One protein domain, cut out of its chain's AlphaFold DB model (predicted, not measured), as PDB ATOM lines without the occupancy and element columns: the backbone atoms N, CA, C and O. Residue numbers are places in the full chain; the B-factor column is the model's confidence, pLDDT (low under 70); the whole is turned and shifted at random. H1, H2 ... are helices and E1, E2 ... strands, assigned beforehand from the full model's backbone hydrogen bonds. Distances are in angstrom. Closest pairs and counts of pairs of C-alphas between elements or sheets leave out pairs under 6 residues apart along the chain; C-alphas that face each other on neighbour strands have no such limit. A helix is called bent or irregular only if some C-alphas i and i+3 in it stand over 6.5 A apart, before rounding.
ATOM      1  N   ILE A 195      79.141  88.642 111.276       85.56
ATOM      2  CA  ILE A 195      78.648  87.716 112.305       85.56
ATOM      3  C   ILE A 195      79.013  88.230 113.702       85.56
ATOM      4  O   ILE A 195      80.173  88.543 113.980       85.56
ATOM      5  N   VAL A 196      78.033  88.260 114.610       86.62
ATOM      6  CA  VAL A 196      78.214  88.622 116.026       86.62
ATOM      7  C   VAL A 196      77.921  87.408 116.904       86.62
ATOM      8  O   VAL A 196      76.794  86.918 116.967       86.62
ATOM      9  N   ILE A 197      78.947  86.930 117.611       86.62
ATOM     10  CA  ILE A 197      78.852  85.774 118.508       86.62
ATOM     11  C   ILE A 197      78.709  86.255 119.954       86.62
ATOM     12  O   ILE A 197      79.655  86.726 120.583       86.62
ATOM     13  N   CYS A 198      77.503  86.108 120.489       85.19
ATOM     14  CA  CYS A 198      77.135  86.451 121.854       85.19
ATOM     15  C   CYS A 198      77.291  85.221 122.764       85.19
ATOM     16  O   CYS A 198      76.536  84.250 122.660       85.19
ATOM     17  N   LEU A 199      78.272  85.256 123.667       84.69
ATOM     18  CA  LEU A 199      78.498  84.192 124.647       84.69
ATOM     19  C   LEU A 199      77.496  84.327 125.806       84.69
ATOM     20  O   LEU A 199      77.711  85.110 126.732       84.69
ATOM     21  N   LYS A 200      76.394  83.570 125.751       80.19
ATOM     22  CA  LYS A 200      75.380  83.521 126.815       80.19
ATOM     23  C   LYS A 200      75.789  82.512 127.906       80.19
ATOM     24  O   LYS A 200      76.619  81.624 127.712       80.19
ATOM     25  N   ASN A 201      75.245  82.730 129.098       74.62
ATOM     26  CA  ASN A 201      75.544  82.019 130.346       74.62
ATOM     27  C   ASN A 201      74.225  81.929 131.132       74.62
ATOM     28  O   ASN A 201      74.059  82.520 132.197       74.62
ATOM     29  N   SER A 202      73.234  81.298 130.506       66.50
ATOM     30  CA  SER A 202      71.851  81.183 130.979       66.50
ATOM     31  C   SER A 202      71.638  79.912 131.804       66.50
ATOM     32  O   SER A 202      70.786  79.893 132.694       66.50
ATOM     33  N   ALA A 203      72.428  78.866 131.554       65.44
ATOM     34  CA  ALA A 203      72.441  77.662 132.376       65.44
ATOM     35  C   ALA A 203      72.825  77.959 133.842       65.44
ATOM     36  O   ALA A 203      73.624  78.849 134.138       65.44
ATOM     37  N   ASP A 204      72.242  77.198 134.773       61.19
ATOM     38  CA  ASP A 204      72.499  77.267 136.220       61.19
ATOM     39  C   ASP A 204      72.345  78.668 136.856       61.19
ATOM     40  O   ASP A 204      73.011  78.976 137.845       61.19
ATOM     41  N   ASN A 205      71.473  79.529 136.313       65.06
ATOM     42  CA  ASN A 205      71.364  80.960 136.658       65.06
ATOM     43  C   ASN A 205      72.710  81.704 136.529       65.06
ATOM     44  O   ASN A 205      73.043  82.578 137.330       65.06
ATOM     45  N   GLY A 206      73.518  81.316 135.545       67.12
ATOM     46  CA  GLY A 206      74.797  81.934 135.235       67.12
ATOM     47  C   GLY A 206      75.937  81.631 136.210       67.12
ATOM     48  O   GLY A 206      76.975  82.302 136.164       67.12
ATOM     49  N   LYS A 207      75.784  80.615 137.075       72.81
ATOM     50  CA  LYS A 207      76.801  80.231 138.071       72.81
ATOM     51  C   LYS A 207      78.166  79.898 137.470       72.81
ATOM     52  O   LYS A 207      79.171  80.126 138.139       72.81
ATOM     53  N   CYS A 208      78.220  79.400 136.231       74.88
ATOM     54  CA  CYS A 208      79.472  79.051 135.556       74.88
ATOM     55  C   CYS A 208      80.402  80.271 135.418       74.88
ATOM     56  O   CYS A 208      81.545  80.236 135.886       74.88
ATOM     57  N   LEU A 209      79.903  81.385 134.867       79.50
ATOM     58  CA  LEU A 209      80.678  82.625 134.768       79.50
ATOM     59  C   LEU A 209      80.951  83.259 136.138       79.50
ATOM     60  O   LEU A 209      82.062  83.729 136.363       79.50
ATOM     61  N   LEU A 210      79.990  83.243 137.070       78.62
ATOM     62  CA  LEU A 210      80.190  83.815 138.412       78.62
ATOM     63  C   LEU A 210      81.269  83.066 139.214       78.62
ATOM     64  O   LEU A 210      82.097  83.711 139.851       78.62
ATOM     65  N   ASN A 211      81.334  81.732 139.124       79.75
ATOM     66  CA  ASN A 211      82.445  80.949 139.674       79.75
ATOM     67  C   ASN A 211      83.764  81.286 138.950       79.75
ATOM     68  O   ASN A 211      84.770  81.557 139.600       79.75
ATOM     69  N   ARG A 212      83.774  81.370 137.611       81.25
ATOM     70  CA  ARG A 212      84.980  81.757 136.855       81.25
ATOM     71  C   ARG A 212      85.517  83.136 137.267       81.25
ATOM     72  O   ARG A 212      86.725  83.277 137.438       81.25
ATOM     73  N   LEU A 213      84.643  84.124 137.462       80.12
ATOM     74  CA  LEU A 213      84.995  85.462 137.950       80.12
ATOM     75  C   LEU A 213      85.478  85.430 139.410       80.12
ATOM     76  O   LEU A 213      86.512  86.020 139.720       80.12
ATOM     77  N   TYR A 214      84.799  84.678 140.284       81.19
ATOM     78  CA  TYR A 214      85.238  84.453 141.664       81.19
ATOM     79  C   TYR A 214      86.638  83.824 141.729       81.19
ATOM     80  O   TYR A 214      87.474  84.271 142.505       81.19
ATOM     81  N   MET A 215      86.929  82.819 140.898       81.12
ATOM     82  CA  MET A 215      88.232  82.142 140.872       81.12
ATOM     83  C   MET A 215      89.357  83.029 140.325       81.12
ATOM     84  O   MET A 215      90.490  82.897 140.785       81.12
ATOM     85  N   LEU A 216      89.062  83.941 139.391       83.19
ATOM     86  CA  LEU A 216      90.021  84.941 138.905       83.19
ATOM     87  C   LEU A 216      90.371  85.960 140.001       83.19
ATOM     88  O   LEU A 216      91.547  86.165 140.293       83.19
ATOM     89  N   ASN A 217      89.363  86.526 140.671       79.81
ATOM     90  CA  ASN A 217      89.546  87.582 141.678       79.81
ATOM     91  C   ASN A 217      89.616  87.026 143.117       79.81
ATOM     92  O   ASN A 217      89.420  87.752 144.094       79.81
ATOM     93  N   LYS A 218      89.901  85.725 143.272       80.62
ATOM     94  CA  LYS A 218      89.711  84.974 144.526       80.62
ATOM     95  C   LYS A 218      90.458  85.553 145.723       80.62
ATOM     96  O   LYS A 218      89.951  85.502 146.839       80.62
ATOM     97  N   GLN A 219      91.665  86.075 145.506       76.94
ATOM     98  CA  GLN A 219      92.487  86.649 146.575       76.94
ATOM     99  C   GLN A 219      91.890  87.956 147.109       76.94
ATOM    100  O   GLN A 219      91.791  88.127 148.319       76.94
ATOM    101  N   GLU A 220      91.445  88.836 146.214       80.62
ATOM    102  CA  GLU A 220      90.826  90.119 146.550       80.62
ATOM    103  C   GLU A 220      89.460  89.918 147.216       80.62
ATOM    104  O   GLU A 220      89.219  90.434 148.305       80.62
ATOM    105  N   ILE A 221      88.601  89.076 146.629       80.75
ATOM    106  CA  ILE A 221      87.276  88.769 147.184       80.75
ATOM    107  C   ILE A 221      87.408  88.121 148.569       80.75
ATOM    108  O   ILE A 221      86.755  88.563 149.511       80.75
ATOM    109  N   ASN A 222      88.294  87.132 148.741       80.56
ATOM    110  CA  ASN A 222      88.505  86.511 150.051       80.56
ATOM    111  C   ASN A 222      89.139  87.477 151.068       80.56
ATOM    112  O   ASN A 222      88.780  87.418 152.241       80.56
ATOM    113  N   SER A 223      90.032  88.380 150.644       82.94
ATOM    114  CA  SER A 223      90.571  89.444 151.505       82.94
ATOM    115  C   SER A 223      89.462  90.378 151.996       82.94
ATOM    116  O   SER A 223      89.393  90.678 153.185       82.94
ATOM    117  N   ASN A 224      88.555  90.792 151.110       83.06
ATOM    118  CA  ASN A 224      87.448  91.683 151.455       83.06
ATOM    119  C   ASN A 224      86.430  90.994 152.386       83.06
ATOM    120  O   ASN A 224      86.004  91.598 153.370       83.06
ATOM    121  N   ILE A 225      86.126  89.708 152.153       82.06
ATOM    122  CA  ILE A 225      85.311  88.884 153.066       82.06
ATOM    123  C   ILE A 225      85.958  88.816 154.460       82.06
ATOM    124  O   ILE A 225      85.272  89.032 155.458       82.06
ATOM    125  N   LEU A 226      87.268  88.545 154.544       80.06
ATOM    126  CA  LEU A 226      87.990  88.496 155.822       80.06
ATOM    127  C   LEU A 226      87.950  89.849 156.542       80.06
ATOM    128  O   LEU A 226      87.567  89.892 157.706       80.06
ATOM    129  N   GLN A 227      88.224  90.956 155.846       84.00
ATOM    130  CA  GLN A 227      88.142  92.305 156.421       84.00
ATOM    131  C   GLN A 227      86.728  92.655 156.915       84.00
ATOM    132  O   GLN A 227      86.585  93.298 157.958       84.00
ATOM    133  N   ARG A 228      85.664  92.218 156.220       86.38
ATOM    134  CA  ARG A 228      84.286  92.380 156.714       86.38
ATOM    135  C   ARG A 228      84.057  91.584 157.998       86.38
ATOM    136  O   ARG A 228      83.496  92.137 158.942       86.38
ATOM    137  N   LEU A 229      84.490  90.325 158.048       83.38
ATOM    138  CA  LEU A 229      84.332  89.464 159.225       83.38
ATOM    139  C   LEU A 229      85.147  89.976 160.426       83.38
ATOM    140  O   LEU A 229      84.620  90.035 161.534       83.38
ATOM    141  N   GLU A 230      86.385  90.427 160.209       84.00
ATOM    142  CA  GLU A 230      87.220  91.097 161.217       84.00
ATOM    143  C   GLU A 230      86.539  92.356 161.765       84.00
ATOM    144  O   GLU A 230      86.438  92.531 162.980       84.00
ATOM    145  N   LYS A 231      86.011  93.213 160.881       85.00
ATOM    146  CA  LYS A 231      85.312  94.447 161.265       85.00
ATOM    147  C   LYS A 231      84.009  94.169 162.017       85.00
ATOM    148  O   LYS A 231      83.694  94.887 162.964       85.00
ATOM    149  N   GLU A 232      83.260  93.135 161.640       85.44
ATOM    150  CA  GLU A 232      82.050  92.714 162.353       85.44
ATOM    151  C   GLU A 232      82.380  92.129 163.739       85.44
ATOM    152  O   GLU A 232      81.717  92.472 164.718       85.44
ATOM    153  N   ARG A 233      83.440  91.312 163.847       82.44
ATOM    154  CA  ARG A 233      83.956  90.761 165.116       82.44
ATOM    155  C   ARG A 233      84.423  91.877 166.054       82.44
ATOM    156  O   ARG A 233      84.051  91.881 167.223       82.44
ATOM    157  N   ALA A 234      85.167  92.855 165.532       85.25
ATOM    158  CA  ALA A 234      85.604  94.030 166.285       85.25
ATOM    159  C   ALA A 234      84.419  94.874 166.780       85.25
ATOM    160  O   ALA A 234      84.419  95.297 167.933       85.25
ATOM    161  N   ARG A 235      83.382  95.069 165.949       88.31
ATOM    162  CA  ARG A 235      82.176  95.813 166.343       88.31
ATOM    163  C   ARG A 235      81.390  95.096 167.446       88.31
ATOM    164  O   ARG A 235      80.996  95.743 168.404       88.31
ATOM    165  N   LYS A 236      81.225  93.769 167.360       88.44
ATOM    166  CA  LYS A 236      80.578  92.967 168.419       88.44
ATOM    167  C   LYS A 236      81.353  93.012 169.737       88.44
ATOM    168  O   LYS A 236      80.748  93.155 170.789       88.44
ATOM    169  N   LEU A 237      82.684  92.952 169.680       87.88
ATOM    170  CA  LEU A 237      83.530  93.054 170.871       87.88
ATOM    171  C   LEU A 237      83.483  94.462 171.500       87.88
ATOM    172  O   LEU A 237      83.555  94.584 172.718       87.88
ATOM    173  N   GLN A 238      83.299  95.515 170.696       85.56
ATOM    174  CA  GLN A 238      83.018  96.871 171.188       85.56
ATOM    175  C   GLN A 238      81.627  96.966 171.837       85.56
ATOM    176  O   GLN A 238      81.535  97.435 172.968       85.56
ATOM    177  N   GLU A 239      80.581  96.455 171.176       89.25
ATOM    178  CA  GLU A 239      79.209  96.374 171.714       89.25
ATOM    179  C   GLU A 239      79.169  95.622 173.063       89.25
ATOM    180  O   GLU A 239      78.498  96.052 174.000       89.25
ATOM    181  N   GLU A 240      79.933  94.534 173.200       89.06
ATOM    182  CA  GLU A 240      80.064  93.765 174.444       89.06
ATOM    183  C   GLU A 240      80.869  94.510 175.527       89.06
ATOM    184  O   GLU A 240      80.488  94.510 176.700       89.06
ATOM    185  N   GLU A 241      81.970  95.182 175.166       86.88
ATOM    186  CA  GLU A 241      82.762  95.972 176.118       86.88
ATOM    187  C   GLU A 241      81.985  97.192 176.641       86.88
ATOM    188  O   GLU A 241      82.137  97.567 177.806       86.88
ATOM    189  N   GLU A 242      81.147  97.804 175.804       90.31
ATOM    190  CA  GLU A 242      80.228  98.882 176.179       90.31
ATOM    191  C   GLU A 242      79.111  98.360 177.091       90.31
ATOM    192  O   GLU A 242      78.964  98.863 178.208       90.31
ATOM    193  N   ALA A 243      78.425  97.275 176.714       90.50
ATOM    194  CA  ALA A 243      77.396  96.652 177.550       90.50
ATOM    195  C   ALA A 243      77.927  96.203 178.928       90.50
ATOM    196  O   ALA A 243      77.226  96.324 179.936       90.50
ATOM    197  N   ARG A 244      79.178  95.724 179.013       90.06
ATOM    198  CA  ARG A 244      79.811  95.377 180.297       90.06
ATOM    199  C   ARG A 244      80.058  96.612 181.171       90.06
ATOM    200  O   ARG A 244      79.781  96.563 182.368       90.06
ATOM    201  N   LYS A 245      80.517  97.729 180.592       91.38
ATOM    202  CA  LYS A 245      80.700  99.003 181.322       91.38
ATOM    203  C   LYS A 245      79.373  99.551 181.846       91.38
ATOM    204  O   LYS A 245      79.320  99.981 182.995       91.38
ATOM    205  N   GLU A 246      78.306  99.485 181.049       91.44
ATOM    206  CA  GLU A 246      76.962  99.876 181.493       91.44
ATOM    207  C   GLU A 246      76.492  99.025 182.684       91.44
ATOM    208  O   GLU A 246      75.990  99.564 183.670       91.44
ATOM    209  N   GLN A 247      76.711  97.705 182.653       87.81
ATOM    210  CA  GLN A 247      76.377  96.816 183.775       87.81
ATOM    211  C   GLN A 247      77.194  97.128 185.043       87.81
ATOM    212  O   GLN A 247      76.628  97.158 186.140       87.81
ATOM    213  N   GLU A 248      78.495  97.405 184.910       88.31
ATOM    214  CA  GLU A 248      79.355  97.835 186.025       88.31
ATOM    215  C   GLU A 248      78.890  99.180 186.625       88.31
ATOM    216  O   GLU A 248      78.828  99.327 187.850       88.31
ATOM    217  N   GLU A 249      78.497 100.153 185.793       88.75
ATOM    218  CA  GLU A 249      77.978 101.449 186.254       88.75
ATOM    219  C   GLU A 249      76.601 101.321 186.929       88.75
ATOM    220  O   GLU A 249      76.397 101.870 188.015       88.75
ATOM    221  N   ILE A 250      75.684 100.529 186.364       90.56
ATOM    222  CA  ILE A 250      74.380 100.225 186.974       90.56
ATOM    223  C   ILE A 250      74.567  99.574 188.352       90.56
ATOM    224  O   ILE A 250      73.931  99.996 189.322       90.56
ATOM    225  N   MET A 251      75.467  98.591 188.476       85.88
ATOM    226  CA  MET A 251      75.761  97.937 189.756       85.88
ATOM    227  C   MET A 251      76.336  98.927 190.780       85.88
ATOM    228  O   MET A 251      75.932  98.925 191.947       85.88
ATOM    229  N   ARG A 252      77.236  99.819 190.350       91.25
ATOM    230  CA  ARG A 252      77.802 100.872 191.202       91.25
ATOM    231  C   ARG A 252      76.728 101.837 191.713       91.25
ATOM    232  O   ARG A 252      76.702 102.125 192.910       91.25
ATOM    233  N   LEU A 253      75.831 102.299 190.840       90.06
ATOM    234  CA  LEU A 253      74.734 103.205 191.201       90.06
ATOM    235  C   LEU A 253      73.734 102.546 192.167       90.06
ATOM    236  O   LEU A 253      73.285 103.192 193.114       90.06
ATOM    237  N   GLN A 254      73.429 101.255 191.990       85.50
ATOM    238  CA  GLN A 254      72.606 100.490 192.937       85.50
ATOM    239  C   GLN A 254      73.265 100.379 194.320       85.50
ATOM    240  O   GLN A 254      72.596 100.551 195.341       85.50
ATOM    241  N   LEU A 255      74.576 100.128 194.372       85.38
ATOM    242  CA  LEU A 255      75.327 100.019 195.626       85.38
ATOM    243  C   LEU A 255      75.399 101.373 196.357       85.38
ATOM    244  O   LEU A 255      75.237 101.432 197.577       85.38
ATOM    245  N   GLU A 256      75.550 102.472 195.615       85.50
ATOM    246  CA  GLU A 256      75.527 103.835 196.154       85.50
ATOM    247  C   GLU A 256      74.128 104.244 196.660       85.50
ATOM    248  O   GLU A 256      74.019 104.774 197.769       85.50
ATOM    249  N   GLN A 257      73.047 103.901 195.945       83.38
ATOM    250  CA  GLN A 257      71.673 104.059 196.450       83.38
ATOM    251  C   GLN A 257      71.419 103.236 197.717       83.38
ATOM    252  O   GLN A 257      70.858 103.756 198.682       83.38
ATOM    253  N   LYS A 258      71.841 101.965 197.747       81.50
ATOM    254  CA  LYS A 258      71.671 101.097 198.920       81.50
ATOM    255  C   LYS A 258      72.374 101.684 200.145       81.50
ATOM    256  O   LYS A 258      71.774 101.753 201.213       81.50
ATOM    257  N   LYS A 259      73.600 102.188 199.978       80.75
ATOM    258  CA  LYS A 259      74.338 102.848 201.059       80.75
ATOM    259  C   LYS A 259      73.614 104.100 201.580       80.75
ATOM    260  O   LYS A 259      73.536 104.291 202.789       80.75
ATOM    261  N   GLY A 328      82.546  73.584 142.981       55.56
ATOM    262  CA  GLY A 328      82.087  74.203 141.731       55.56
ATOM    263  C   GLY A 328      81.182  75.437 141.886       55.56
ATOM    264  O   GLY A 328      80.718  75.967 140.874       55.56
ATOM    265  N   GLY A 329      80.947  75.923 143.106       62.34
ATOM    266  CA  GLY A 329      80.193  77.146 143.398       62.34
ATOM    267  C   GLY A 329      81.054  78.382 143.695       62.34
ATOM    268  O   GLY A 329      82.267  78.401 143.495       62.34
ATOM    269  N   PHE A 330      80.393  79.423 144.202       67.94
ATOM    270  CA  PHE A 330      80.977  80.649 144.759       67.94
ATOM    271  C   PHE A 330      80.242  80.990 146.075       67.94
ATOM    272  O   PHE A 330      79.100  80.549 146.245       67.94
ATOM    273  N   PRO A 331      80.853  81.733 147.017       67.56
ATOM    274  CA  PRO A 331      80.184  82.125 148.257       67.56
ATOM    275  C   PRO A 331      79.087  83.161 147.973       67.56
ATOM    276  O   PRO A 331      79.340  84.149 147.285       67.56
ATOM    277  N   ASP A 332      77.877  82.975 148.507       69.88
ATOM    278  CA  ASP A 332      76.799  83.960 148.344       69.88
ATOM    279  C   ASP A 332      76.934  85.074 149.391       69.88
ATOM    280  O   ASP A 332      76.420  84.988 150.505       69.88
ATOM    281  N   VAL A 333      77.729  86.088 149.047       72.12
ATOM    282  CA  VAL A 333      78.140  87.182 149.938       72.12
ATOM    283  C   VAL A 333      78.083  88.541 149.219       72.12
ATOM    284  O   VAL A 333      78.147  88.562 147.984       72.12
ATOM    285  N   PRO A 334      78.010  89.677 149.946       75.12
ATOM    286  CA  PRO A 334      77.971  91.013 149.342       75.12
ATOM    287  C   PRO A 334      79.152  91.308 148.410       75.12
ATOM    288  O   PRO A 334      79.000  91.989 147.403       75.12
ATOM    289  N   GLU A 335      80.326  90.728 148.670       80.19
ATOM    290  CA  GLU A 335      81.514  90.870 147.820       80.19
ATOM    291  C   GLU A 335      81.336  90.282 146.400       80.19
ATOM    292  O   GLU A 335      82.103  90.614 145.499       80.19
ATOM    293  N   MET A 336      80.309  89.452 146.170       79.25
ATOM    294  CA  MET A 336      79.916  88.968 144.838       79.25
ATOM    295  C   MET A 336      78.871  89.860 144.143       79.25
ATOM    296  O   MET A 336      78.615  89.673 142.951       79.25
ATOM    297  N   GLU A 337      78.253  90.825 144.832       80.56
ATOM    298  CA  GLU A 337      77.247  91.722 144.242       80.56
ATOM    299  C   GLU A 337      77.784  92.586 143.091       80.56
ATOM    300  O   GLU A 337      77.088  92.660 142.079       80.56
ATOM    301  N   PRO A 338      79.015  93.142 143.123       81.44
ATOM    302  CA  PRO A 338      79.577  93.856 141.973       81.44
ATOM    303  C   PRO A 338      79.697  92.983 140.714       81.44
ATOM    304  O   PRO A 338      79.463  93.456 139.602       81.44
ATOM    305  N   LEU A 339      79.999  91.688 140.873       79.50
ATOM    306  CA  LEU A 339      80.081  90.734 139.760       79.50
ATOM    307  C   LEU A 339      78.691  90.349 139.229       79.50
ATOM    308  O   LEU A 339      78.506  90.244 138.015       79.50
ATOM    309  N   LYS A 340      77.697  90.197 140.117       81.62
ATOM    310  CA  LYS A 340      76.282  90.028 139.733       81.62
ATOM    311  C   LYS A 340      75.763  91.270 138.989       81.62
ATOM    312  O   LYS A 340      75.124  91.136 137.951       81.62
ATOM    313  N   ALA A 341      76.085  92.470 139.473       84.81
ATOM    314  CA  ALA A 341      75.690  93.741 138.868       84.81
ATOM    315  C   ALA A 341      76.319  93.951 137.480       84.81
ATOM    316  O   ALA A 341      75.632  94.400 136.567       84.81
ATOM    317  N   LEU A 342      77.585  93.567 137.287       82.31
ATOM    318  CA  LEU A 342      78.243  93.607 135.976       82.31
ATOM    319  C   LEU A 342      77.564  92.671 134.958       82.31
ATOM    320  O   LEU A 342      77.397  93.052 133.800       82.31
ATOM    321  N   LEU A 343      77.121  91.483 135.386       83.00
ATOM    322  CA  LEU A 343      76.358  90.562 134.536       83.00
ATOM    323  C   LEU A 343      74.946  91.090 134.226       83.00
ATOM    324  O   LEU A 343      74.498  90.989 133.086       83.00
ATOM    325  N   ASN A 344      74.261  91.693 135.201       83.50
ATOM    326  CA  ASN A 344      72.959  92.331 134.975       83.50
ATOM    327  C   ASN A 344      73.076  93.492 133.981       83.50
ATOM    328  O   ASN A 344      72.342  93.515 132.996       83.50
ATOM    329  N   LYS A 345      74.065  94.376 134.167       86.00
ATOM    330  CA  LYS A 345      74.352  95.469 133.233       86.00
ATOM    331  C   LYS A 345      74.639  94.953 131.820       86.00
ATOM    332  O   LYS A 345      74.131  95.523 130.864       86.00
ATOM    333  N   PHE A 346      75.403  93.866 131.671       85.75
ATOM    334  CA  PHE A 346      75.619  93.254 130.356       85.75
ATOM    335  C   PHE A 346      74.295  92.847 129.690       85.75
ATOM    336  O   PHE A 346      74.122  93.102 128.503       85.75
ATOM    337  N   ASN A 347      73.362  92.246 130.436       83.62
ATOM    338  CA  ASN A 347      72.058  91.850 129.897       83.62
ATOM    339  C   ASN A 347      71.184  93.069 129.541       83.62
ATOM    340  O   ASN A 347      70.517  93.057 128.511       83.62
ATOM    341  N   GLU A 348      71.210  94.126 130.360       85.62
ATOM    342  CA  GLU A 348      70.517  95.396 130.095       85.62
ATOM    343  C   GLU A 348      71.065  96.091 128.835       85.62
ATOM    344  O   GLU A 348      70.295  96.397 127.924       85.62
ATOM    345  N   ASP A 349      72.390  96.257 128.736       85.69
ATOM    346  CA  ASP A 349      73.066  96.802 127.551       85.69
ATOM    347  C   ASP A 349      72.781  95.930 126.306       85.69
ATOM    348  O   ASP A 349      72.500  96.455 125.228       85.69
ATOM    349  N   TRP A 350      72.789  94.594 126.444       85.50
ATOM    350  CA  TRP A 350      72.503  93.669 125.341       85.50
ATOM    351  C   TRP A 350      71.060  93.781 124.832       85.50
ATOM    352  O   TRP A 350      70.849  93.819 123.623       85.50
ATOM    353  N   HIS A 351      70.064  93.895 125.715       84.44
ATOM    354  CA  HIS A 351      68.663  94.070 125.307       84.44
ATOM    355  C   HIS A 351      68.399  95.394 124.564       84.44
ATOM    356  O   HIS A 351      67.441  95.476 123.796       84.44
ATOM    357  N   LEU A 352      69.248  96.412 124.743       85.06
ATOM    358  CA  LEU A 352      69.209  97.651 123.956       85.06
ATOM    359  C   LEU A 352      69.913  97.523 122.591       85.06
ATOM    360  O   LEU A 352      69.662  98.331 121.699       85.06
ATOM    361  N   LEU A 353      70.789  96.527 122.426       83.94
ATOM    362  CA  LEU A 353      71.626  96.323 121.240       83.94
ATOM    363  C   LEU A 353      71.067  95.249 120.282       83.94
ATOM    364  O   LEU A 353      71.170  95.389 119.065       83.94
ATOM    365  N   GLU A 354      70.419  94.215 120.823       82.31
ATOM    366  CA  GLU A 354      69.774  93.104 120.098       82.31
ATOM    367  C   GLU A 354      68.787  93.565 118.988       82.31
ATOM    368  O   GLU A 354      68.809  92.970 117.903       82.31
ATOM    369  N   PRO A 355      68.004  94.660 119.147       82.25
ATOM    370  CA  PRO A 355      67.196  95.220 118.058       82.25
ATOM    371  C   PRO A 355      68.026  95.842 116.925       82.25
ATOM    372  O   PRO A 355      67.716  95.626 115.759       82.25
ATOM    373  N   VAL A 356      69.117  96.553 117.240       79.81
ATOM    374  CA  VAL A 356      69.960  97.258 116.247       79.81
ATOM    375  C   VAL A 356      70.611  96.274 115.270       79.81
ATOM    376  O   VAL A 356      70.751  96.555 114.077       79.81
ATOM    377  N   PHE A 357      70.969  95.087 115.762       79.81
ATOM    378  CA  PHE A 357      71.426  93.990 114.917       79.81
ATOM    379  C   PHE A 357      70.288  93.358 114.105       79.81
ATOM    380  O   PHE A 357      70.500  93.013 112.950       79.81
ATOM    381  N   SER A 358      69.084  93.255 114.675       70.75
ATOM    382  CA  SER A 358      67.906  92.679 114.004       70.75
ATOM    383  C   SER A 358      67.409  93.536 112.831       70.75
ATOM    384  O   SER A 358      67.015  92.994 111.800       70.75
ATOM    385  N   ASP A 359      67.480  94.865 112.957       69.06
ATOM    386  CA  ASP A 359      67.177  95.813 111.874       69.06
ATOM    387  C   ASP A 359      68.235  95.775 110.749       69.06
ATOM    388  O   ASP A 359      67.963  96.137 109.602       69.06
ATOM    389  N   THR A 360      69.453  95.315 111.055       70.00
ATOM    390  CA  THR A 360      70.570  95.235 110.108       70.00
ATOM    391  C   THR A 360      70.583  93.869 109.416       70.00
ATOM    392  O   THR A 360      71.290  92.958 109.832       70.00
ATOM    393  N   SER A 361      69.855  93.721 108.305       64.62
ATOM    394  CA  SER A 361      69.644  92.433 107.599       64.62
ATOM    395  C   SER A 361      70.901  91.727 107.039       64.62
ATOM    396  O   SER A 361      70.776  90.702 106.374       64.62
ATOM    397  N   LEU A 362      72.097  92.274 107.272       66.69
ATOM    398  CA  LEU A 362      73.400  91.700 106.913       66.69
ATOM    399  C   LEU A 362      74.128  91.058 108.113       66.69
ATOM    400  O   LEU A 362      75.154  90.414 107.915       66.69
ATOM    401  N   LEU A 363      73.628  91.236 109.342       77.25
ATOM    402  CA  LEU A 363      74.257  90.775 110.582       77.25
ATOM    403  C   LEU A 363      73.665  89.442 111.063       77.25
ATOM    404  O   LEU A 363      72.507  89.375 111.471       77.25
ATOM    405  N   ASN A 364      74.478  88.384 111.113       79.25
ATOM    406  CA  ASN A 364      74.075  87.123 111.743       79.25
ATOM    407  C   ASN A 364      74.439  87.120 113.242       79.25
ATOM    408  O   ASN A 364      75.607  86.973 113.610       79.25
ATOM    409  N   VAL A 365      73.441  87.258 114.120       84.25
ATOM    410  CA  VAL A 365      73.624  87.160 115.579       84.25
ATOM    411  C   VAL A 365      73.463  85.711 116.035       84.25
ATOM    412  O   VAL A 365      72.384  85.131 115.954       84.25
ATOM    413  N   THR A 366      74.532  85.134 116.581       84.19
ATOM    414  CA  THR A 366      74.539  83.776 117.143       84.19
ATOM    415  C   THR A 366      74.716  83.820 118.657       84.19
ATOM    416  O   THR A 366      75.572  84.542 119.167       84.19
ATOM    417  N   HIS A 367      73.952  83.007 119.391       86.00
ATOM    418  CA  HIS A 367      74.141  82.808 120.829       86.00
ATOM    419  C   HIS A 367      74.803  81.460 121.113       86.00
ATOM    420  O   HIS A 367      74.282  80.427 120.701       86.00
ATOM    421  N   LEU A 368      75.903  81.464 121.869       84.25
ATOM    422  CA  LEU A 368      76.570  80.248 122.340       84.25
ATOM    423  C   LEU A 368      76.478  80.170 123.864       84.25
ATOM    424  O   LEU A 368      76.998  81.042 124.557       84.25
ATOM    425  N   GLU A 369      75.834  79.130 124.391       83.56
ATOM    426  CA  GLU A 369      75.821  78.848 125.835       83.56
ATOM    427  C   GLU A 369      77.187  78.302 126.274       83.56
ATOM    428  O   GLU A 369      77.616  77.266 125.763       83.56
ATOM    429  N   MET A 370      77.857  78.982 127.208       81.94
ATOM    430  CA  MET A 370      79.198  78.627 127.689       81.94
ATOM    431  C   MET A 370      79.233  77.452 128.677       81.94
ATOM    432  O   MET A 370      80.275  76.804 128.805       81.94
ATOM    433  N   ALA A 371      78.155  77.197 129.421       74.88
ATOM    434  CA  ALA A 371      78.191  76.247 130.528       74.88
ATOM    435  C   ALA A 371      78.495  74.809 130.074       74.88
ATOM    436  O   ALA A 371      77.893  74.280 129.141       74.88
ATOM    437  N   ASN A 372      79.412  74.153 130.793       69.44
ATOM    438  CA  ASN A 372      79.793  72.744 130.628       69.44
ATOM    439  C   ASN A 372      80.350  72.338 129.241       69.44
ATOM    440  O   ASN A 372      80.571  71.150 129.006       69.44
ATOM    441  N   LYS A 373      80.641  73.292 128.342       78.44
ATOM    442  CA  LYS A 373      81.287  73.044 127.040       78.44
ATOM    443  C   LYS A 373      82.798  73.296 127.090       78.44
ATOM    444  O   LYS A 373      83.282  74.136 127.848       78.44
ATOM    445  N   SER A 374      83.554  72.587 126.250       83.50
ATOM    446  CA  SER A 374      84.971  72.890 126.012       83.50
ATOM    447  C   SER A 374      85.129  74.062 125.024       83.50
ATOM    448  O   SER A 374      84.215  74.323 124.236       83.50
ATOM    449  N   PRO A 375      86.292  74.745 124.992       84.19
ATOM    450  CA  PRO A 375      86.581  75.751 123.965       84.19
ATOM    451  C   PRO A 375      86.503  75.193 122.535       84.19
ATOM    452  O   PRO A 375      86.113  75.906 121.619       84.19
ATOM    453  N   GLU A 376      86.835  73.913 122.352       87.81
ATOM    454  CA  GLU A 376      86.759  73.212 121.064       87.81
ATOM    455  C   GLU A 376      85.306  72.977 120.624       87.81
ATOM    456  O   GLU A 376      84.980  73.194 119.461       87.81
ATOM    457  N   ALA A 377      84.416  72.608 121.554       87.50
ATOM    458  CA  ALA A 377      82.990  72.453 121.269       87.50
ATOM    459  C   ALA A 377      82.333  73.801 120.925       87.50
ATOM    460  O   ALA A 377      81.584  73.886 119.957       87.50
ATOM    461  N   LEU A 378      82.673  74.868 121.661       87.31
ATOM    462  CA  LEU A 378      82.228  76.233 121.351       87.31
ATOM    463  C   LEU A 378      82.749  76.718 119.988       87.31
ATOM    464  O   LEU A 378      82.023  77.395 119.268       87.31
ATOM    465  N   LEU A 379      83.980  76.353 119.609       87.62
ATOM    466  CA  LEU A 379      84.530  76.653 118.285       87.62
ATOM    467  C   LEU A 379      83.791  75.895 117.171       87.62
ATOM    468  O   LEU A 379      83.508  76.484 116.134       87.62
ATOM    469  N   GLN A 380      83.446  74.621 117.376       86.62
ATOM    470  CA  GLN A 380      82.655  73.850 116.410       86.62
ATOM    471  C   GLN A 380      81.242  74.425 116.245       86.62
ATOM    472  O   GLN A 380      80.793  74.620 115.121       86.62
ATOM    473  N   GLU A 381      80.574  74.768 117.347       86.94
ATOM    474  CA  GLU A 381      79.246  75.396 117.354       86.94
ATOM    475  C   GLU A 381      79.270  76.774 116.662       86.94
ATOM    476  O   GLU A 381      78.397  77.074 115.845       86.94
ATOM    477  N   ALA A 382      80.323  77.568 116.899       88.31
ATOM    478  CA  ALA A 382      80.594  78.800 116.161       88.31
ATOM    479  C   ALA A 382      80.789  78.541 114.659       88.31
ATOM    480  O   ALA A 382      80.145  79.197 113.848       88.31
ATOM    481  N   MET A 383      81.633  77.579 114.268       86.94
ATOM    482  CA  MET A 383      81.863  77.238 112.857       86.94
ATOM    483  C   MET A 383      80.575  76.797 112.157       86.94
ATOM    484  O   MET A 383      80.266  77.320 111.091       86.94
ATOM    485  N   THR A 384      79.765  75.932 112.776       86.12
ATOM    486  CA  THR A 384      78.455  75.545 112.230       86.12
ATOM    487  C   THR A 384      77.536  76.755 112.043       86.12
ATOM    488  O   THR A 384      76.871  76.862 111.014       86.12
ATOM    489  N   ALA A 385      77.520  77.703 112.984       85.88
ATOM    490  CA  ALA A 385      76.733  78.930 112.854       85.88
ATOM    491  C   ALA A 385      77.277  79.911 111.794       85.88
ATOM    492  O   ALA A 385      76.490  80.635 111.182       85.88
ATOM    493  N   MET A 386      78.593  79.913 111.546       85.44
ATOM    494  CA  MET A 386      79.233  80.692 110.479       85.44
ATOM    495  C   MET A 386      79.037  80.076 109.087       85.44
ATOM    496  O   MET A 386      78.930  80.813 108.114       85.44
ATOM    497  N   GLU A 387      78.962  78.748 108.978       85.25
ATOM    498  CA  GLU A 387      78.756  78.040 107.707       85.25
ATOM    499  C   GLU A 387      77.272  77.953 107.306       85.25
ATOM    500  O   GLU A 387      76.956  78.002 106.117       85.25
ATOM    501  N   LYS A 388      76.347  77.886 108.275       83.19
ATOM    502  CA  LYS A 388      74.893  77.755 108.049       83.19
ATOM    503  C   LYS A 388      74.278  78.756 107.043       83.19
ATOM    504  O   LYS A 388      73.391  78.328 106.307       83.19
ATOM    505  N   PRO A 389      74.683  80.044 106.961       81.44
ATOM    506  CA  PRO A 389      74.163  80.977 105.954       81.44
ATOM    507  C   PRO A 389      74.607  80.663 104.517       81.44
ATOM    508  O   PRO A 389      73.936  81.063 103.571       81.44
ATOM    509  N   PHE A 390      75.729  79.955 104.347       80.69
ATOM    510  CA  PHE A 390      76.292  79.590 103.041       80.69
ATOM    511  C   PHE A 390      75.873  78.184 102.582       80.69
ATOM    512  O   PHE A 390      76.032  77.840 101.411       80.69
ATOM    513  N   GLN A 391      75.329  77.373 103.490       79.81
ATOM    514  CA  GLN A 391      74.758  76.063 103.189       79.81
ATOM    515  C   GLN A 391      73.317  76.222 102.690       79.81
ATOM    516  O   GLN A 391      72.463  76.781 103.381       79.81
ATOM    517  N   TYR A 392      73.018  75.684 101.503       79.62
ATOM    518  CA  TYR A 392      71.633  75.569 101.035       79.62
ATOM    519  C   TYR A 392      70.855  74.694 102.029       79.62
ATOM    520  O   TYR A 392      71.322  73.614 102.394       79.62
TER     521      TYR A 392
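Overview. This is residues 195 to 259 and 328 to 392 of the 611 residues of the protein "Nucleoside-diphosphate kinase" of Lithobates catesbeianus (UniProt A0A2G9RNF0). A long, nearly straight helical arm, residues 229 to 259 of H2, sticks out from a small, loose body, where a ribbon of two strands, E1 and E2, has H4 packed on it and the far end of H3 near it. H1 joins the ribbon to the base of the arm, where H3 touches H1 and H2. The printed part has 130 residues, with four named helices and two named strands that follow along the chain as E1, H1, H2, H3, E2, H4; the sheet, E1 then E2, is parallel and the class is mostly helix. It is extended, with a radius of gyration of the C-alphas of 27.4 A, and spans 104 by 31 by 20 A, the arm making much of the length.

Arrangement. E1, residues 195 to 200, and E2, residues 364 to 369, are parallel neighbours at 23 degrees, with N 198 and O 366 2.8 A apart, within hydrogen-bond range. The closest C-alphas of E2 and H4, residues 375 to 387, are those of Thr 366 and Ala 385, 6.8 A apart. H3, residues 334 to 359, has a kink of 31 degrees near residue 352; its Phe 357 and Val 365 of E2 have the closest C-alphas, 7.2 A apart. With residues 336 to 340 alone H3 touches H1, residues 203 to 216, at a steep tilt of 58 degrees, opposite ways; the closest C-alphas are those of Leu 210 and Leu 339, 7.0 A. H3 also touches H2, residues 218 to 259, at a steep tilt of 44 degrees, opposite ways, closest at the C-alphas of Ile 221 and Glu 335, 6.2 A. H3 and H4 are apart. In H2 and H4 every O i to N i+4 pair is within hydrogen-bond range; in H1 7 of 10 are, in H3 18 of 22.

Along the chain. E1 begins at C-alpha 195 (78.648, 87.716, 112.305) and H4 ends at C-alpha 387 (78.756, 78.040, 107.707). H2 is 61.3 A long and H3 39.3 A. H1, 20.1 A, is irregular, with C-alphas 205 and 208 8.4 A apart; H3 is only just irregular, with C-alphas 335 and 338 6.8 A apart.

Size, cuts and confidence. C-alphas 259 and 392 are the two farthest apart, 103.7 A. Residues 260 to 327 are not printed, and C-alphas 259 and 328 are 66.3 A apart across the cut. The links printed whole are tight. The pLDDT is under 70 at 14 residues, among them 202 to 206 and 328 to 332.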